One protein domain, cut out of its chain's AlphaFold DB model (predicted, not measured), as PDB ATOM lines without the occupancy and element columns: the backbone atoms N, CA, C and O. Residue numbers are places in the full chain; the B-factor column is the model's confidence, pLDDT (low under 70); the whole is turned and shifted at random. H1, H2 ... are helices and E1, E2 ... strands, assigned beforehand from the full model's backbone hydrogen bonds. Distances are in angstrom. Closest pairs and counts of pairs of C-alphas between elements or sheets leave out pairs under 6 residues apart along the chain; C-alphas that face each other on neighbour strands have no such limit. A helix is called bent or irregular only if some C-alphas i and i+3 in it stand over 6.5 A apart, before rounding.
ATOM      1  N   ASN A  78     166.317 170.899 219.765       73.38
ATOM      2  CA  ASN A  78     167.633 170.299 219.483       73.38
ATOM      3  C   ASN A  78     168.688 170.547 220.573       73.38
ATOM      4  O   ASN A  78     169.869 170.749 220.289       73.38
ATOM      5  N   MET A  79     168.249 170.547 221.829       74.31
ATOM      6  CA  MET A  79     169.115 170.802 222.966       74.31
ATOM      7  C   MET A  79     170.035 169.604 223.215       74.31
ATOM      8  O   MET A  79     169.568 168.514 223.559       74.31
ATOM      9  N   THR A  80     171.337 169.814 223.045       78.06
ATOM     10  CA  THR A  80     172.386 168.811 223.236       78.06
ATOM     11  C   THR A  80     173.438 169.297 224.222       78.06
ATOM     12  O   THR A  80     173.706 170.493 224.345       78.06
ATOM     13  N   VAL A  81     174.036 168.358 224.951       75.12
ATOM     14  CA  VAL A  81     175.144 168.625 225.872       75.12
ATOM     15  C   VAL A  81     176.341 167.758 225.542       75.12
ATOM     16  O   VAL A  81     176.218 166.541 225.426       75.12
ATOM     17  N   ASN A  82     177.494 168.412 225.449       78.19
ATOM     18  CA  ASN A  82     178.802 167.810 225.264       78.19
ATOM     19  C   ASN A  82     179.607 167.990 226.552       78.19
ATOM     20  O   ASN A  82     179.902 169.117 226.961       78.19
ATOM     21  N   VAL A  83     179.955 166.879 227.195       76.19
ATOM     22  CA  VAL A  83     180.679 166.867 228.470       76.19
ATOM     23  C   VAL A  83     182.132 166.470 228.230       76.19
ATOM     24  O   VAL A  83     182.410 165.513 227.511       76.19
ATOM     25  N   THR A  84     183.056 167.202 228.842       77.56
ATOM     26  CA  THR A  84     184.476 166.848 228.945       77.56
ATOM     27  C   THR A  84     184.866 166.741 230.429       77.56
ATOM     28  O   THR A  84     184.054 167.085 231.293       77.56
ATOM     29  N   PRO A  85     186.092 166.302 230.774       74.62
ATOM     30  CA  PRO A  85     186.495 166.147 232.173       74.62
ATOM     31  C   PRO A  85     186.414 167.427 233.017       74.62
ATOM     32  O   PRO A  85     186.291 167.344 234.237       74.62
ATOM     33  N   THR A  86     186.500 168.605 232.392       77.88
ATOM     34  CA  THR A  86     186.512 169.903 233.090       77.88
ATOM     35  C   THR A  86     185.501 170.901 232.541       77.88
ATOM     36  O   THR A  86     185.366 171.993 233.096       77.88
ATOM     37  N   THR A  87     184.781 170.562 231.468       84.12
ATOM     38  CA  THR A  87     183.833 171.478 230.831       84.12
ATOM     39  C   THR A  87     182.509 170.806 230.502       84.12
ATOM     40  O   THR A  87     182.440 169.614 230.208       84.12
ATOM     41  N   CYS A  88     181.445 171.600 230.493       83.25
ATOM     42  CA  CYS A  88     180.132 171.198 230.007       83.25
ATOM     43  C   CYS A  88     179.664 172.238 228.995       83.25
ATOM     44  O   CYS A  88     179.422 173.388 229.361       83.25
ATOM     45  N   THR A  89     179.527 171.836 227.738       83.94
ATOM     46  CA  THR A  89     179.034 172.701 226.668       83.94
ATOM     47  C   THR A  89     177.606 172.331 226.328       83.94
ATOM     48  O   THR A  89     177.315 171.175 226.032       83.94
ATOM     49  N   ILE A  90     176.721 173.318 226.339       83.38
ATOM     50  CA  ILE A  90     175.326 173.178 225.950       83.38
ATOM     51  C   ILE A  90     175.086 173.854 224.611       83.38
ATOM     52  O   ILE A  90     175.560 174.966 224.401       83.38
ATOM     53  N   HIS A  91     174.358 173.185 223.725       82.06
ATOM     54  CA  HIS A  91     173.941 173.703 222.428       82.06
ATOM     55  C   HIS A  91     172.432 173.556 222.289       82.06
ATOM     56  O   HIS A  91     171.883 172.522 222.661       82.06
ATOM     57  N   PHE A  92     171.753 174.557 221.745       81.50
ATOM     58  CA  PHE A  92     170.319 174.483 221.467       81.50
ATOM     59  C   PHE A  92     169.922 175.491 220.392       81.50
ATOM     60  O   PHE A  92     170.624 176.472 220.146       81.50
ATOM     61  N   THR A  93     168.778 175.254 219.760       79.88
ATOM     62  CA  THR A  93     168.198 176.153 218.760       79.88
ATOM     63  C   THR A  93     166.895 176.745 219.264       79.88
ATOM     64  O   THR A  93     166.116 176.077 219.948       79.88
ATOM     65  N   ILE A  94     166.631 177.999 218.909       77.69
ATOM     66  CA  ILE A  94     165.362 178.661 219.223       77.69
ATOM     67  C   ILE A  94     164.555 178.762 217.940       77.69
ATOM     68  O   ILE A  94     165.020 179.302 216.940       77.69
ATOM     69  N   THR A  95     163.333 178.242 217.964       72.62
ATOM     70  CA  THR A  95     162.433 178.350 216.820       72.62
ATOM     71  C   THR A  95     161.776 179.725 216.831       72.62
ATOM     72  O   THR A  95     160.940 180.007 217.688       72.62
ATOM     73  N   LEU A  96     162.141 180.575 215.871       69.56
ATOM     74  CA  LEU A  96     161.453 181.839 215.629       69.56
ATOM     75  C   LEU A  96     160.281 181.584 214.681       69.56
ATOM     76  O   LEU A  96     160.480 181.328 213.495       69.56
ATOM     77  N   SER A  97     159.055 181.625 215.194       64.38
ATOM     78  CA  SER A  97     157.842 181.617 214.373       64.38
ATOM     79  C   SER A  97     157.132 182.966 214.457       64.38
ATOM     80  O   SER A  97     157.243 183.693 215.445       64.38
ATOM     81  N   ALA A  98     156.407 183.321 213.394       60.31
ATOM     82  CA  ALA A  98     155.641 184.559 213.351       60.31
ATOM     83  C   ALA A  98     154.663 184.623 214.541       60.31
ATOM     84  O   ALA A  98     153.877 183.702 214.755       60.31
ATOM     85  N   GLY A  99     154.740 185.704 215.321       60.84
ATOM     86  CA  GLY A  99     153.919 185.905 216.519       60.84
ATOM     87  C   GLY A  99     154.489 185.320 217.818       60.84
ATOM     88  O   GLY A  99     153.881 185.523 218.868       60.84
ATOM     89  N   VAL A 100     155.645 184.644 217.788       63.31
ATOM     90  CA  VAL A 100     156.364 184.239 219.006       63.31
ATOM     91  C   VAL A 100     157.343 185.342 219.412       63.31
ATOM     92  O   VAL A 100     158.202 185.713 218.609       63.31
ATOM     93  N   PRO A 101     157.249 185.884 220.641       65.50
ATOM     94  CA  PRO A 101     158.175 186.918 221.081       65.50
ATOM     95  C   PRO A 101     159.587 186.347 221.268       65.50
ATOM     96  O   PRO A 101     159.769 185.216 221.714       65.50
ATOM     97  N   ILE A 102     160.593 187.145 220.921       69.56
ATOM     98  CA  ILE A 102     162.009 186.781 221.045       69.56
ATOM     99  C   ILE A 102     162.447 186.960 222.503       69.56
ATOM    100  O   ILE A 102     162.056 187.950 223.134       69.56
ATOM    101  N   PRO A 103     163.242 186.030 223.064       73.06
ATOM    102  CA  PRO A 103     163.749 186.178 224.421       73.06
ATOM    103  C   PRO A 103     164.644 187.407 224.543       73.06
ATOM    104  O   PRO A 103     165.501 187.655 223.700       73.06
ATOM    105  N   GLN A 104     164.460 188.166 225.621       75.12
ATOM    106  CA  GLN A 104     165.345 189.281 225.957       75.12
ATOM    107  C   GLN A 104     166.684 188.769 226.487       75.12
ATOM    108  O   GLN A 104     167.731 189.356 226.214       75.12
ATOM    109  N   LYS A 105     166.636 187.684 227.264       77.62
ATOM    110  CA  LYS A 105     167.801 187.049 227.878       77.62
ATOM    111  C   LYS A 105     167.613 185.546 227.903       77.62
ATOM    112  O   LYS A 105     166.480 185.058 227.918       77.62
ATOM    113  N   ILE A 106     168.709 184.808 227.982       80.88
ATOM    114  CA  ILE A 106     168.656 183.368 228.215       80.88
ATOM    115  C   ILE A 106     169.562 183.030 229.387       80.88
ATOM    116  O   ILE A 106     170.702 183.479 229.477       80.88
ATOM    117  N   ALA A 107     169.030 182.234 230.304       78.81
ATOM    118  CA  ALA A 107     169.748 181.703 231.439       78.81
ATOM    119  C   ALA A 107     170.216 180.277 231.139       78.81
ATOM    120  O   ALA A 107     169.392 179.404 230.871       78.81
ATOM    121  N   ALA A 108     171.518 180.024 231.233       82.62
ATOM    122  CA  ALA A 108     172.077 178.680 231.316       82.62
ATOM    123  C   ALA A 108     172.449 178.396 232.773       82.62
ATOM    124  O   ALA A 108     173.101 179.210 233.429       82.62
ATOM    125  N   VAL A 109     172.035 177.243 233.292       82.12
ATOM    126  CA  VAL A 109     172.200 176.900 234.709       82.12
ATOM    127  C   VAL A 109     172.839 175.539 234.844       82.12
ATOM    128  O   VAL A 109     172.385 174.577 234.229       82.12
ATOM    129  N   LEU A 110     173.860 175.457 235.691       83.44
ATOM    130  CA  LEU A 110     174.523 174.216 236.059       83.44
ATOM    131  C   LEU A 110     174.474 174.036 237.578       83.44
ATOM    132  O   LEU A 110     175.064 174.807 238.340       83.44
ATOM    133  N   GLY A 111     173.776 172.995 238.018       81.00
ATOM    134  CA  GLY A 111     173.783 172.537 239.402       81.00
ATOM    135  C   GLY A 111     174.818 171.444 239.616       81.00
ATOM    136  O   GLY A 111     174.921 170.525 238.805       81.00
ATOM    137  N   LYS A 112     175.548 171.542 240.729       84.56
ATOM    138  CA  LYS A 112     176.503 170.538 241.206       84.56
ATOM    139  C   LYS A 112     175.934 169.830 242.433       84.56
ATOM    140  O   LYS A 112     175.423 170.491 243.335       84.56
ATOM    141  N   TYR A 113     176.050 168.510 242.472       82.00
ATOM    142  CA  TYR A 113     175.449 167.646 243.483       82.00
ATOM    143  C   TYR A 113     176.451 166.601 243.990       82.00
ATOM    144  O   TYR A 113     177.310 166.145 243.235       82.00
ATOM    145  N   ASP A 114     176.345 166.220 245.263       75.50
ATOM    146  CA  ASP A 114     177.148 165.155 245.875       75.50
ATOM    147  C   ASP A 114     176.651 163.754 245.472       75.50
ATOM    148  O   ASP A 114     175.640 163.594 244.781       75.50
ATOM    149  N   LYS A 115     177.323 162.713 245.979       76.19
ATOM    150  CA  LYS A 115     176.915 161.308 245.806       76.19
ATOM    151  C   LYS A 115     175.507 160.973 246.300       76.19
ATOM    152  O   LYS A 115     174.917 159.994 245.857       76.19
ATOM    153  N   ASN A 116     174.963 161.778 247.211       75.81
ATOM    154  CA  ASN A 116     173.606 161.635 247.731       75.81
ATOM    155  C   ASN A 116     172.595 162.485 246.944       75.81
ATOM    156  O   ASN A 116     171.445 162.607 247.371       75.81
ATOM    157  N   LYS A 117     173.011 163.084 245.818       75.44
ATOM    158  CA  LYS A 117     172.222 163.996 244.978       75.44
ATOM    159  C   LYS A 117     171.731 165.238 245.729       75.44
ATOM    160  O   LYS A 117     170.699 165.813 245.385       75.44
ATOM    161  N   LYS A 118     172.462 165.677 246.754       76.25
ATOM    162  CA  LYS A 118     172.243 166.960 247.430       76.25
ATOM    163  C   LYS A 118     173.080 168.031 246.755       76.25
ATOM    164  O   LYS A 118     174.224 167.778 246.398       76.25
ATOM    165  N   ILE A 119     172.515 169.222 246.593       74.75
ATOM    166  CA  ILE A 119     173.230 170.354 246.000       74.75
ATOM    167  C   ILE A 119     174.481 170.689 246.826       74.75
ATOM    168  O   ILE A 119     174.428 170.744 248.056       74.75
ATOM    169  N   VAL A 120     175.609 170.897 246.149       77.31
ATOM    170  CA  VAL A 120     176.894 171.239 246.769       77.31
ATOM    171  C   VAL A 120     177.339 172.605 246.281       77.31
ATOM    172  O   VAL A 120     177.639 172.794 245.101       77.31
ATOM    173  N   GLY A 121     177.464 173.541 247.217       75.94
ATOM    174  CA  GLY A 121     177.826 174.919 246.912       75.94
ATOM    175  C   GLY A 121     176.683 175.677 246.235       75.94
ATOM    176  O   GLY A 121     175.511 175.405 246.482       75.94
ATOM    177  N   SER A 122     177.043 176.661 245.413       71.69
ATOM    178  CA  SER A 122     176.085 177.453 244.636       71.69
ATOM    179  C   SER A 122     175.930 176.884 243.227       71.69
ATOM    180  O   SER A 122     176.886 176.367 242.650       71.69
ATOM    181  N   THR A 123     174.727 176.993 242.667       74.69
ATOM    182  CA  THR A 123     174.476 176.765 241.242       74.69
ATOM    183  C   THR A 123     175.162 177.846 240.415       74.69
ATOM    184  O   THR A 123     175.074 179.031 240.734       74.69
ATOM    185  N   ASN A 124     175.824 177.437 239.336       71.94
ATOM    186  CA  ASN A 124     176.401 178.370 238.381       71.94
ATOM    187  C   ASN A 124     175.296 178.841 237.442       71.94
ATOM    188  O   ASN A 124     174.658 178.025 236.773       71.94
ATOM    189  N   PHE A 125     175.086 180.152 237.396       75.75
ATOM    190  CA  PHE A 125     174.145 180.793 236.491       75.75
ATOM    191  C   PHE A 125     174.918 181.653 235.510       75.75
ATOM    192  O   PHE A 125     175.742 182.475 235.908       75.75
ATOM    193  N   TYR A 126     174.601 181.490 234.238       78.38
ATOM    194  CA  TYR A 126     174.976 182.428 233.205       78.38
ATOM    195  C   TYR A 126     173.713 183.053 232.638       78.38
ATOM    196  O   TYR A 126     172.753 182.338 232.362       78.38
ATOM    197  N   LEU A 127     173.717 184.372 232.476       74.44
ATOM    198  CA  LEU A 127     172.615 185.120 231.895       74.44
ATOM    199  C   LEU A 127     173.145 185.906 230.700       74.44
ATOM    200  O   LEU A 127     174.033 186.737 230.870       74.44
ATOM    201  N   SER A 128     172.613 185.626 229.513       74.44
ATOM    202  CA  SER A 128     173.001 186.302 228.279       74.44
ATOM    203  C   SER A 128     172.125 187.513 227.973       74.44
ATOM    204  O   SER A 128     170.978 187.587 228.422       74.44
ATOM    205  N   ASP A 129     172.646 188.442 227.175       68.25
ATOM    206  CA  ASP A 129     171.897 189.588 226.654       68.25
ATOM    207  C   ASP A 129     171.596 189.384 225.159       68.25
ATOM    208  O   ASP A 129     172.403 189.685 224.287       68.25
ATOM    209  N   GLU A 130     170.406 188.869 224.841       66.88
ATOM    210  CA  GLU A 130     170.040 188.462 223.471       66.88
ATOM    211  C   GLU A 130     169.266 189.534 222.692       66.88
ATOM    212  O   GLU A 130     168.765 189.285 221.592       66.88
ATOM    213  N   TYR A 131     169.191 190.757 223.228       53.09
ATOM    214  CA  TYR A 131     168.440 191.883 222.656       53.09
ATOM    215  C   TYR A 131     168.822 192.201 221.191       53.09
ATOM    216  O   TYR A 131     168.062 192.837 220.463       53.09
ATOM    217  N   THR A 132     169.976 191.719 220.721       50.88
ATOM    218  CA  THR A 132     170.468 191.905 219.350       50.88
ATOM    219  C   THR A 132     169.966 190.880 218.327       50.88
ATOM    220  O   THR A 132     170.215 191.083 217.143       50.88
ATOM    221  N   LEU A 133     169.244 189.816 218.714       53.34
ATOM    222  CA  LEU A 133     168.740 188.798 217.767       53.34
ATOM    223  C   LEU A 133     167.723 189.346 216.737       53.34
ATOM    224  O   LEU A 133     167.427 188.688 215.745       53.34
ATOM    225  N   ASN A 134     167.195 190.556 216.941       48.78
ATOM    226  CA  ASN A 134     166.297 191.223 215.990       48.78
ATOM    227  C   ASN A 134     167.009 191.946 214.844       48.78
ATOM    228  O   ASN A 134     166.385 192.268 213.834       48.78
ATOM    229  N   ASN A 135     168.305 192.211 214.980       42.22
ATOM    230  CA  ASN A 135     169.055 192.883 213.940       42.22
ATOM    231  C   ASN A 135     169.834 191.823 213.173       42.22
ATOM    232  O   ASN A 135     170.693 191.153 213.738       42.22
ATOM    233  N   ALA A 136     169.592 191.722 211.867       40.69
ATOM    234  CA  ALA A 136     170.416 190.980 210.906       40.69
ATOM    235  C   ALA A 136     171.852 191.548 210.782       40.69
ATOM    236  O   ALA A 136     172.469 191.511 209.719       40.69
ATOM    237  N   GLN A 137     172.383 192.132 211.854       38.78
ATOM    238  CA  GLN A 137     173.762 192.539 211.964       38.78
ATOM    239  C   GLN A 137     174.574 191.317 212.364       38.78
ATOM    240  O   GLN A 137     174.285 190.655 213.360       38.78
ATOM    241  N   ALA A 138     175.586 191.025 211.551       39.97
ATOM    242  CA  ALA A 138     176.630 190.077 211.881       39.97
ATOM    243  C   ALA A 138     177.069 190.313 213.330       39.97
ATOM    244  O   ALA A 138     177.478 191.420 213.688       39.97
ATOM    245  N   LEU A 139     176.912 189.280 214.158       44.91
ATOM    246  CA  LEU A 139     177.311 189.289 215.555       44.91
ATOM    247  C   LEU A 139     178.799 189.668 215.594       44.91
ATOM    248  O   LEU A 139     179.658 188.874 215.208       44.91
ATOM    249  N   ASN A 140     179.115 190.904 215.984       37.41
ATOM    250  CA  ASN A 140     180.501 191.293 216.200       37.41
ATOM    251  C   ASN A 140     181.030 190.407 217.331       37.41
ATOM    252  O   ASN A 140     180.544 190.488 218.457       37.41
ATOM    253  N   ALA A 141     182.045 189.594 217.034       42.00
ATOM    254  CA  ALA A 141     182.712 188.661 217.950       42.00
ATOM    255  C   ALA A 141     183.364 189.324 219.190       42.00
ATOM    256  O   ALA A 141     184.121 188.691 219.915       42.00
ATOM    257  N   SER A 142     183.106 190.614 219.419       39.44
ATOM    258  CA  SER A 142     183.650 191.437 220.500       39.44
ATOM    259  C   SER A 142     182.673 191.649 221.666       39.44
ATOM    260  O   SER A 142     183.072 192.211 222.684       39.44
ATOM    261  N   LEU A 143     181.413 191.207 221.557       45.66
ATOM    262  CA  LEU A 143     180.466 191.187 222.677       45.66
ATOM    263  C   LEU A 143     180.519 189.813 223.358       45.66
ATOM    264  O   LEU A 143     179.743 188.917 223.043       45.66
ATOM    265  N   ASN A 144     181.439 189.656 224.313       47.72
ATOM    266  CA  ASN A 144     181.643 188.456 225.145       47.72
ATOM    267  C   ASN A 144     180.448 188.099 226.075       47.72
ATOM    268  O   ASN A 144     180.659 187.530 227.142       47.72
ATOM    269  N   GLN A 145     179.212 188.478 225.733       56.41
ATOM    270  CA  GLN A 145     178.020 188.318 226.582       56.41
ATOM    271  C   GLN A 145     176.843 187.613 225.887       56.41
ATOM    272  O   GLN A 145     175.886 187.215 226.556       56.41
ATOM    273  N   ASN A 146     176.917 187.380 224.575       66.38
ATOM    274  CA  ASN A 146     175.826 186.745 223.838       66.38
ATOM    275  C   ASN A 146     176.063 185.236 223.751       66.38
ATOM    276  O   ASN A 146     177.145 184.790 223.373       66.38
ATOM    277  N   MET A 147     175.046 184.449 224.104       78.75
ATOM    278  CA  MET A 147     175.078 182.990 223.991       78.75
ATOM    279  C   MET A 147     174.613 182.538 222.604       78.75
ATOM    280  O   MET A 147     174.971 181.444 222.167       78.75
ATOM    281  N   CYS A 148     173.818 183.359 221.914       78.56
ATOM    282  CA  CYS A 148     173.241 183.011 220.625       78.56
ATOM    283  C   CYS A 148     173.840 183.785 219.454       78.56
ATOM    284  O   CYS A 148     174.222 184.951 219.538       78.56
ATOM    285  N   SER A 149     173.859 183.107 218.313       74.31
ATOM    286  CA  SER A 149     174.204 183.643 217.002       74.31
ATOM    287  C   SER A 149     173.124 183.247 215.998       74.31
ATOM    288  O   SER A 149     172.472 182.217 216.161       74.31
ATOM    289  N   ILE A 150     172.905 184.051 214.958       69.38
ATOM    290  CA  ILE A 150     171.924 183.735 213.913       69.38
ATOM    291  C   ILE A 150     172.655 183.135 212.723       69.38
ATOM    292  O   ILE A 150     173.522 183.777 212.133       69.38
ATOM    293  N   PHE A 151     172.259 181.927 212.333       65.00
ATOM    294  CA  PHE A 151     172.734 181.274 211.122       65.00
ATOM    295  C   PHE A 151     171.536 180.951 210.228       65.00
ATOM    296  O   PHE A 151     170.617 180.254 210.647       65.00
ATOM    297  N   ASN A 152     171.515 181.493 209.006       64.56
ATOM    298  CA  ASN A 152     170.410 181.324 208.047       64.56
ATOM    299  C   ASN A 152     169.014 181.655 208.621       64.56
ATOM    300  O   ASN A 152     168.038 180.971 208.328       64.56
ATOM    301  N   GLY A 153     168.919 182.690 209.462       64.50
ATOM    302  CA  GLY A 153     167.659 183.105 210.092       64.50
ATOM    303  C   GLY A 153     167.228 182.266 211.301       64.50
ATOM    304  O   GLY A 153     166.184 182.549 211.881       64.50
ATOM    305  N   VAL A 154     168.025 181.274 211.718       71.38
ATOM    306  CA  VAL A 154     167.764 180.452 212.908       71.38
ATOM    307  C   VAL A 154     168.765 180.805 214.016       71.38
ATOM    308  O   VAL A 154     169.975 180.686 213.797       71.38
ATOM    309  N   PRO A 155     168.304 181.226 215.208       75.19
ATOM    310  CA  PRO A 155     169.166 181.391 216.373       75.19
ATOM    311  C   PRO A 155     169.709 180.045 216.860       75.19
ATOM    312  O   PRO A 155     168.955 179.150 217.254       75.19
ATOM    313  N   SER A 156     171.031 179.929 216.855       82.31
ATOM    314  CA  SER A 156     171.799 178.826 217.419       82.31
ATOM    315  C   SER A 156     172.585 179.333 218.620       82.31
ATOM    316  O   SER A 156     173.339 180.307 218.517       82.31
ATOM    317  N   CYS A 157     172.390 178.685 219.759       82.75
ATOM    318  CA  CYS A 157     172.904 179.114 221.047       82.75
ATOM    319  C   CYS A 157     173.886 178.093 221.606       82.75
ATOM    320  O   CYS A 157     173.644 176.886 221.528       82.75
ATOM    321  N   GLN A 158     174.981 178.578 222.188       85.50
ATOM    322  CA  GLN A 158     176.000 177.743 222.804       85.50
ATOM    323  C   GLN A 158     176.615 178.417 224.029       85.50
ATOM    324  O   GLN A 158     177.062 179.558 223.957       85.50
ATOM    325  N   TYR A 159     176.734 177.672 225.126       85.38
ATOM    326  CA  TYR A 159     177.491 178.113 226.297       85.38
ATOM    327  C   TYR A 159     178.338 176.989 226.881       85.38
ATOM    328  O   TYR A 159     177.920 175.831 226.899       85.38
ATOM    329  N   THR A 160     179.523 177.334 227.380       87.62
ATOM    330  CA  THR A 160     180.459 176.385 227.986       87.62
ATOM    331  C   THR A 160     180.732 176.773 229.430       87.62
ATOM    332  O   THR A 160     181.341 177.803 229.701       87.62
ATOM    333  N   PHE A 161     180.330 175.906 230.356       85.44
ATOM    334  CA  PHE A 161     180.788 175.956 231.739       85.44
ATOM    335  C   PHE A 161     182.204 175.378 231.814       85.44
ATOM    336  O   PHE A 161     182.440 174.282 231.299       85.44
ATOM    337  N   THR A 162     183.131 176.094 232.450       89.00
ATOM    338  CA  THR A 162     184.533 175.687 232.630       89.00
ATOM    339  C   THR A 162     184.844 175.363 234.088       89.00
ATOM    340  O   THR A 162     184.015 175.574 234.974       89.00
ATOM    341  N   ASP A 163     186.046 174.832 234.325       88.25
ATOM    342  CA  ASP A 163     186.617 174.605 235.659       88.25
ATOM    343  C   ASP A 163     185.755 173.704 236.556       88.25
ATOM    344  O   ASP A 163     185.689 173.852 237.780       88.25
ATOM    345  N   LEU A 164     185.081 172.741 235.928       85.75
ATOM    346  CA  LEU A 164     184.232 171.784 236.616       85.75
ATOM    347  C   LEU A 164     185.071 170.677 237.267       85.75
ATOM    348  O   LEU A 164     186.104 170.257 236.748       85.75
ATOM    349  N   GLN A 165     184.609 170.192 238.418       86.25
ATOM    350  CA  GLN A 165     185.309 169.183 239.214       86.25
ATOM    351  C   GLN A 165     184.641 167.819 239.054       86.25
ATOM    352  O   GLN A 165     183.434 167.700 239.250       86.25
ATOM    353  N   ALA A 166     185.402 166.773 238.740       78.75
ATOM    354  CA  ALA A 166     184.835 165.433 238.585       78.75
ATOM    355  C   ALA A 166     184.504 164.756 239.928       78.75
ATOM    356  O   ALA A 166     183.542 163.994 240.001       78.75
ATOM    357  N   ALA A 167     185.260 165.057 240.989       80.38
ATOM    358  CA  ALA A 167     185.118 164.422 242.297       80.38
ATOM    359  C   ALA A 167     185.397 165.386 243.458       80.38
ATOM    360  O   ALA A 167     186.048 166.422 243.285       80.38
ATOM    361  N   ASP A 168     184.889 165.035 244.636       80.06
ATOM    362  CA  ASP A 168     185.138 165.733 245.892       80.06
ATOM    363  C   ASP A 168     186.523 165.402 246.484       80.06
ATOM    364  O   ASP A 168     187.315 164.638 245.928       80.06
ATOM    365  N   THR A 169     186.833 165.981 247.646       85.12
ATOM    366  CA  THR A 169     188.103 165.737 248.350       85.12
ATOM    367  C   THR A 169     188.263 164.301 248.859       85.12
ATOM    368  O   THR A 169     189.374 163.907 249.203       85.12
ATOM    369  N   ASN A 170     187.176 163.531 248.933       75.06
ATOM    370  CA  ASN A 170     187.160 162.131 249.357       75.06
ATOM    371  C   ASN A 170     187.262 161.162 248.166       75.06
ATOM    372  O   ASN A 170     187.366 159.954 248.377       75.06
ATOM    373  N   GLY A 171     187.254 161.678 246.932       70.00
ATOM    374  CA  GLY A 171     187.262 160.891 245.701       70.00
ATOM    375  C   GLY A 171     185.875 160.425 245.250       70.00
ATOM    376  O   GLY A 171     185.791 159.628 244.318       70.00
ATOM    377  N   ASP A 172     184.799 160.906 245.876       74.38
ATOM    378  CA  ASP A 172     183.430 160.625 245.448       74.38
ATOM    379  C   ASP A 172     183.058 161.517 244.254       74.38
ATOM    380  O   ASP A 172     183.280 162.729 244.277       74.38
ATOM    381  N   SER A 173     182.459 160.938 243.209       78.00
ATOM    382  CA  SER A 173     182.081 161.684 242.005       78.00
ATOM    383  C   SER A 173     181.011 162.745 242.276       78.00
ATOM    384  O   SER A 173     180.036 162.505 242.995       78.00
ATOM    385  N   TYR A 174     181.149 163.899 241.625       80.31
ATOM    386  CA  TYR A 174     180.089 164.897 241.551       80.31
ATOM    387  C   TYR A 174     179.094 164.566 240.438       80.31
ATOM    388  O   TYR A 174     179.461 164.125 239.347       80.31
ATOM    389  N   PHE A 175     177.828 164.856 240.711       81.19
ATOM    390  CA  PHE A 175     176.731 164.763 239.759       81.19
ATOM    391  C   PHE A 175     176.331 166.168 239.321       81.19
ATOM    392  O   PHE A 175     176.252 167.088 240.132       81.19
ATOM    393  N   TYR A 176     176.055 166.340 238.039       81.69
ATOM    394  CA  TYR A 176     175.723 167.624 237.441       81.69
ATOM    395  C   TYR A 176     174.364 167.565 236.767       81.69
ATOM    396  O   TYR A 176     174.018 166.569 236.138       81.69
ATOM    397  N   LYS A 177     173.596 168.647 236.882       83.00
ATOM    398  CA  LYS A 177     172.350 168.847 236.136       83.00
ATOM    399  C   LYS A 177     172.415 170.197 235.455       83.00
ATOM    400  O   LYS A 177     172.739 171.194 236.099       83.00
ATOM    401  N   VAL A 178     172.111 170.219 234.166       82.75
ATOM    402  CA  VAL A 178     172.142 171.435 233.358       82.75
ATOM    403  C   VAL A 178     170.764 171.708 232.783       82.75
ATOM    404  O   VAL A 178     170.027 170.784 232.436       82.75
ATOM    405  N   GLY A 179     170.412 172.982 232.698       81.88
ATOM    406  CA  GLY A 179     169.172 173.423 232.084       81.88
ATOM    407  C   GLY A 179     169.303 174.818 231.501       81.88
ATOM    408  O   GLY A 179     170.234 175.560 231.826       81.88
ATOM    409  N   VAL A 180     168.355 175.165 230.640       82.12
ATOM    410  CA  VAL A 180     168.228 176.512 230.079       82.12
ATOM    411  C   VAL A 180     166.829 177.052 230.322       82.12
ATOM    412  O   VAL A 180     165.864 176.292 230.396       82.12
ATOM    413  N   SER A 181     166.728 178.367 230.451       80.12
ATOM    414  CA  SER A 181     165.463 179.091 230.536       80.12
ATOM    415  C   SER A 181     165.573 180.382 229.736       80.12
ATOM    416  O   SER A 181     166.628 181.010 229.688       80.12
ATOM    417  N   ALA A 182     164.487 180.773 229.089       78.50
ATOM    418  CA  ALA A 182     164.369 182.013 228.346       78.50
ATOM    419  C   ALA A 182     163.610 183.052 229.183       78.50
ATOM    420  O   ALA A 182     162.586 182.742 229.792       78.50
ATOM    421  N   ILE A 183     164.100 184.289 229.200       76.25
ATOM    422  CA  ILE A 183     163.490 185.420 229.906       76.25
ATOM    423  C   ILE A 183     162.931 186.391 228.872       76.25
ATOM    424  O   ILE A 183     163.648 186.872 227.990       76.25
ATOM    425  N   TYR A 184     161.651 186.702 229.015       74.75
ATOM    426  CA  TYR A 184     160.888 187.587 228.147       74.75
ATOM    427  C   TYR A 184     160.382 188.797 228.936       74.75
ATOM    428  O   TYR A 184     160.338 188.789 230.165       74.75
ATOM    429  N   ALA A 185     159.930 189.831 228.222       70.19
ATOM    430  CA  ALA A 185     159.382 191.046 228.837       70.19
ATOM    431  C   ALA A 185     158.194 190.770 229.783       70.19
ATOM    432  O   ALA A 185     157.947 191.525 230.718       70.19
ATOM    433  N   ASN A 186     157.444 189.700 229.514       71.62
ATOM    434  CA  ASN A 186     156.203 189.324 230.186       71.62
ATOM    435  C   ASN A 186     156.327 188.064 231.066       71.62
ATOM    436  O   ASN A 186     155.309 187.586 231.562       71.62
ATOM    437  N   GLY A 187     157.535 187.522 231.272       68.44
ATOM    438  CA  GLY A 187     157.755 186.359 232.139       68.44
ATOM    439  C   GLY A 187     158.923 185.466 231.716       68.44
ATOM    440  O   GLY A 187     159.645 185.760 230.769       68.44
ATOM    441  N   ASN A 188     159.086 184.345 232.421       70.06
ATOM    442  CA  ASN A 188     160.168 183.383 232.196       70.06
ATOM    443  C   ASN A 188     159.604 182.063 231.663       70.06
ATOM    444  O   ASN A 188     158.508 181.659 232.053       70.06
ATOM    445  N   SER A 189     160.364 181.361 230.822       70.62
ATOM    446  CA  SER A 189     160.061 179.971 230.493       70.62
ATOM    447  C   SER A 189     160.411 179.052 231.661       70.62
ATOM    448  O   SER A 189     161.304 179.345 232.463       70.62
ATOM    449  N   GLU A 190     159.778 177.883 231.694       68.44
ATOM    450  CA  GLU A 190     160.251 176.780 232.526       68.44
ATOM    451  C   GLU A 190     161.702 176.416 232.177       68.44
ATOM    452  O   GLU A 190     162.188 176.680 231.068       68.44
ATOM    453  N   PHE A 191     162.397 175.821 233.148       73.12
ATOM    454  CA  PHE A 191     163.715 175.250 232.916       73.12
ATOM    455  C   PHE A 191     163.585 173.972 232.104       73.12
ATOM    456  O   PHE A 191     162.909 173.031 232.515       73.12
ATOM    457  N   ILE A 192     164.288 173.929 230.980       72.62
ATOM    458  CA  ILE A 192     164.297 172.780 230.084       72.62
ATOM    459  C   ILE A 192     165.651 172.103 230.190       72.62
ATOM    460  O   ILE A 192     166.695 172.760 230.170       72.62
ATOM    461  N   THR A 193     165.625 170.783 230.337       73.25
ATOM    462  CA  THR A 193     166.819 169.945 230.376       73.25
ATOM    463  C   THR A 193     167.093 169.345 228.994       73.25
ATOM    464  O   THR A 193     166.149 169.048 228.259       73.25
ATOM    465  N   PRO A 194     168.366 169.132 228.628       68.88
ATOM    466  CA  PRO A 194     168.733 168.532 227.347       68.88
ATOM    467  C   PRO A 194     168.194 167.112 227.184       68.88
ATOM    468  O   PRO A 194     168.107 166.356 228.148       68.88
ATOM    469  N   ILE A 195     167.910 166.725 225.940       63.62
ATOM    470  CA  ILE A 195     167.277 165.436 225.616       63.62
ATOM    471  C   ILE A 195     168.301 164.291 225.612       63.62
ATOM    472  O   ILE A 195     167.961 163.139 225.869       63.62
ATOM    473  N   ASN A 196     169.573 164.589 225.338       59.06
ATOM    474  CA  ASN A 196     170.631 163.582 225.234       59.06
ATOM    475  C   ASN A 196     171.236 163.170 226.587       59.06
ATOM    476  O   ASN A 196     172.176 162.379 226.617       59.06
ATOM    477  N   ILE A 197     170.710 163.688 227.697       56.69
ATOM    478  CA  ILE A 197     171.063 163.234 229.037       56.69
ATOM    479  C   ILE A 197     169.901 162.376 229.517       56.69
ATOM    480  O   ILE A 197     168.901 162.873 230.021       56.69
ATOM    481  N   ALA A 198     170.006 161.069 229.319       49.00
ATOM    482  CA  ALA A 198     168.897 160.158 229.601       49.00
ATOM    483  C   ALA A 198     168.666 159.886 231.115       49.00
ATOM    484  O   ALA A 198     167.822 159.077 231.486       49.00
ATOM    485  N   SER A 199     169.383 160.613 231.982       56.97
ATOM    486  CA  SER A 199     169.253 160.673 233.438       56.97
ATOM    487  C   SER A 199     169.147 162.149 233.832       56.97
ATOM    488  O   SER A 199     169.752 163.000 233.190       56.97
ATOM    489  N   ASP A 200     168.447 162.469 234.921       64.69
ATOM    490  CA  ASP A 200     168.396 163.840 235.458       64.69
ATOM    491  C   ASP A 200     169.783 164.445 235.750       64.69
ATOM    492  O   ASP A 200     169.914 165.662 235.884       64.69
ATOM    493  N   TYR A 201     170.804 163.592 235.871       71.62
ATOM    494  CA  TYR A 201     172.172 163.959 236.199       71.62
ATOM    495  C   TYR A 201     173.180 163.325 235.234       71.62
ATOM    496  O   TYR A 201     172.982 162.219 234.732       71.62
ATOM    497  N   PHE A 202     174.315 163.984 235.051       72.94
ATOM    498  CA  PHE A 202     175.495 163.429 234.399       72.94
ATOM    499  C   PHE A 202     176.710 163.546 235.316       72.94
ATOM    500  O   PHE A 202     176.738 164.367 236.231       72.94
ATOM    501  N   VAL A 203     177.714 162.712 235.084       75.62
ATOM    502  CA  VAL A 203     179.000 162.770 235.783       75.62
ATOM    503  C   VAL A 203     180.038 163.259 234.782       75.62
ATOM    504  O   VAL A 203     179.941 162.953 233.593       75.62
ATOM    505  N   LEU A 204     181.005 164.055 235.239       76.44
ATOM    506  CA  LEU A 204     182.135 164.408 234.387       76.44
ATOM    507  C   LEU A 204     183.023 163.189 234.265       76.44
ATOM    508  O   LEU A 204     183.462 162.628 235.270       76.44
TER     509      LEU A 204
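What this domain is: This is residues 78 to 204 of the 299 residues of an uncharacterized protein of viral metagenome (UniProt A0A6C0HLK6). Two antiparallel sheets lie face to face as a sandwich, a four-stranded one in the order E1, E2, E6, E5 and a three-stranded one in the order E4, E3, E7, with their strands crossed at 36 degrees. Loops reach out at both ends of its long axis, and the very short helix H1 only grazes the larger sheet, far from the middle. The printed part has 127 residues, with the named elements E1, E2, E3, E4, H1, E5, E6, E7 along the chain; these hold 53 residues, under half, and the class is mostly strand. The whole is compact, with a radius of gyration of the C-alphas of 15.8 A, yet elongated, spanning 51 by 29 by 23 A.

Where its parts are: In the larger sheet, E1 is residues 78 to 83, 16.2 A long from C-alpha 78 at (167.633, 170.299, 219.483). E2 is residues 88 to 93, 17.1 A; E6 is residues 154 to 161, 23.3 A; E5 is residues 148 to 151, 9.7 A. In the smaller sheet, E4 is residues 124 to 129, 16.8 A, and E3 is residues 105 to 113, 26.0 A. E7, the longest strand, is residues 175 to 184, 30.1 A, ending at C-alpha 184 at (160.888, 187.587, 228.147). H1 is residues 131 to 134, 7.0 A, and is irregular, with C-alphas 131 and 134 that far apart.

How they stand to each other: The larger sheet is twisted, with E1 and E5 as edge strands. Within hydrogen-bond range are N 80 and O 91, 2.8 A apart, in the hairpin E1 and E2, N 90 and O 159, 2.8 A apart, between the neighbours E2 and E6, and N 156 and O 149, 2.8 A apart, in the hairpin E5 and E6. In the other sheet E3 is the inner strand: N 107 and O 181 are 2.8 A apart between E3 and E7, and N 126 and O 108 are 2.8 A apart in the hairpin E3 and E4. Between the sheets, the closest C-alphas of E3 and E6 are those of Ala 108 and Tyr 159, 7.4 A apart. E2 and E7 are near each other, with 8 pairs of C-alphas within 10 A. The closest C-alphas of H1 and E5 are those of Leu 133 and Ile 150, 7.1 A apart. H1 is too short for an O i to N i+4 pair, and its one O i to N i+3 pair is not within range.

The domain as a whole: The two farthest C-alphas, of Ala 98 and Asn 170, are 52.8 A apart. The links E2 to E3, H1 to E5 and E6 to E7 are long. Residues 185 to 204 hold no named element, but residues 202 to 203 pair antiparallel with residues 175 to 176 of E7. The printed part has no cut. Its mean pLDDT is 71.8; 38 residues are under 70, among them 129 to 146.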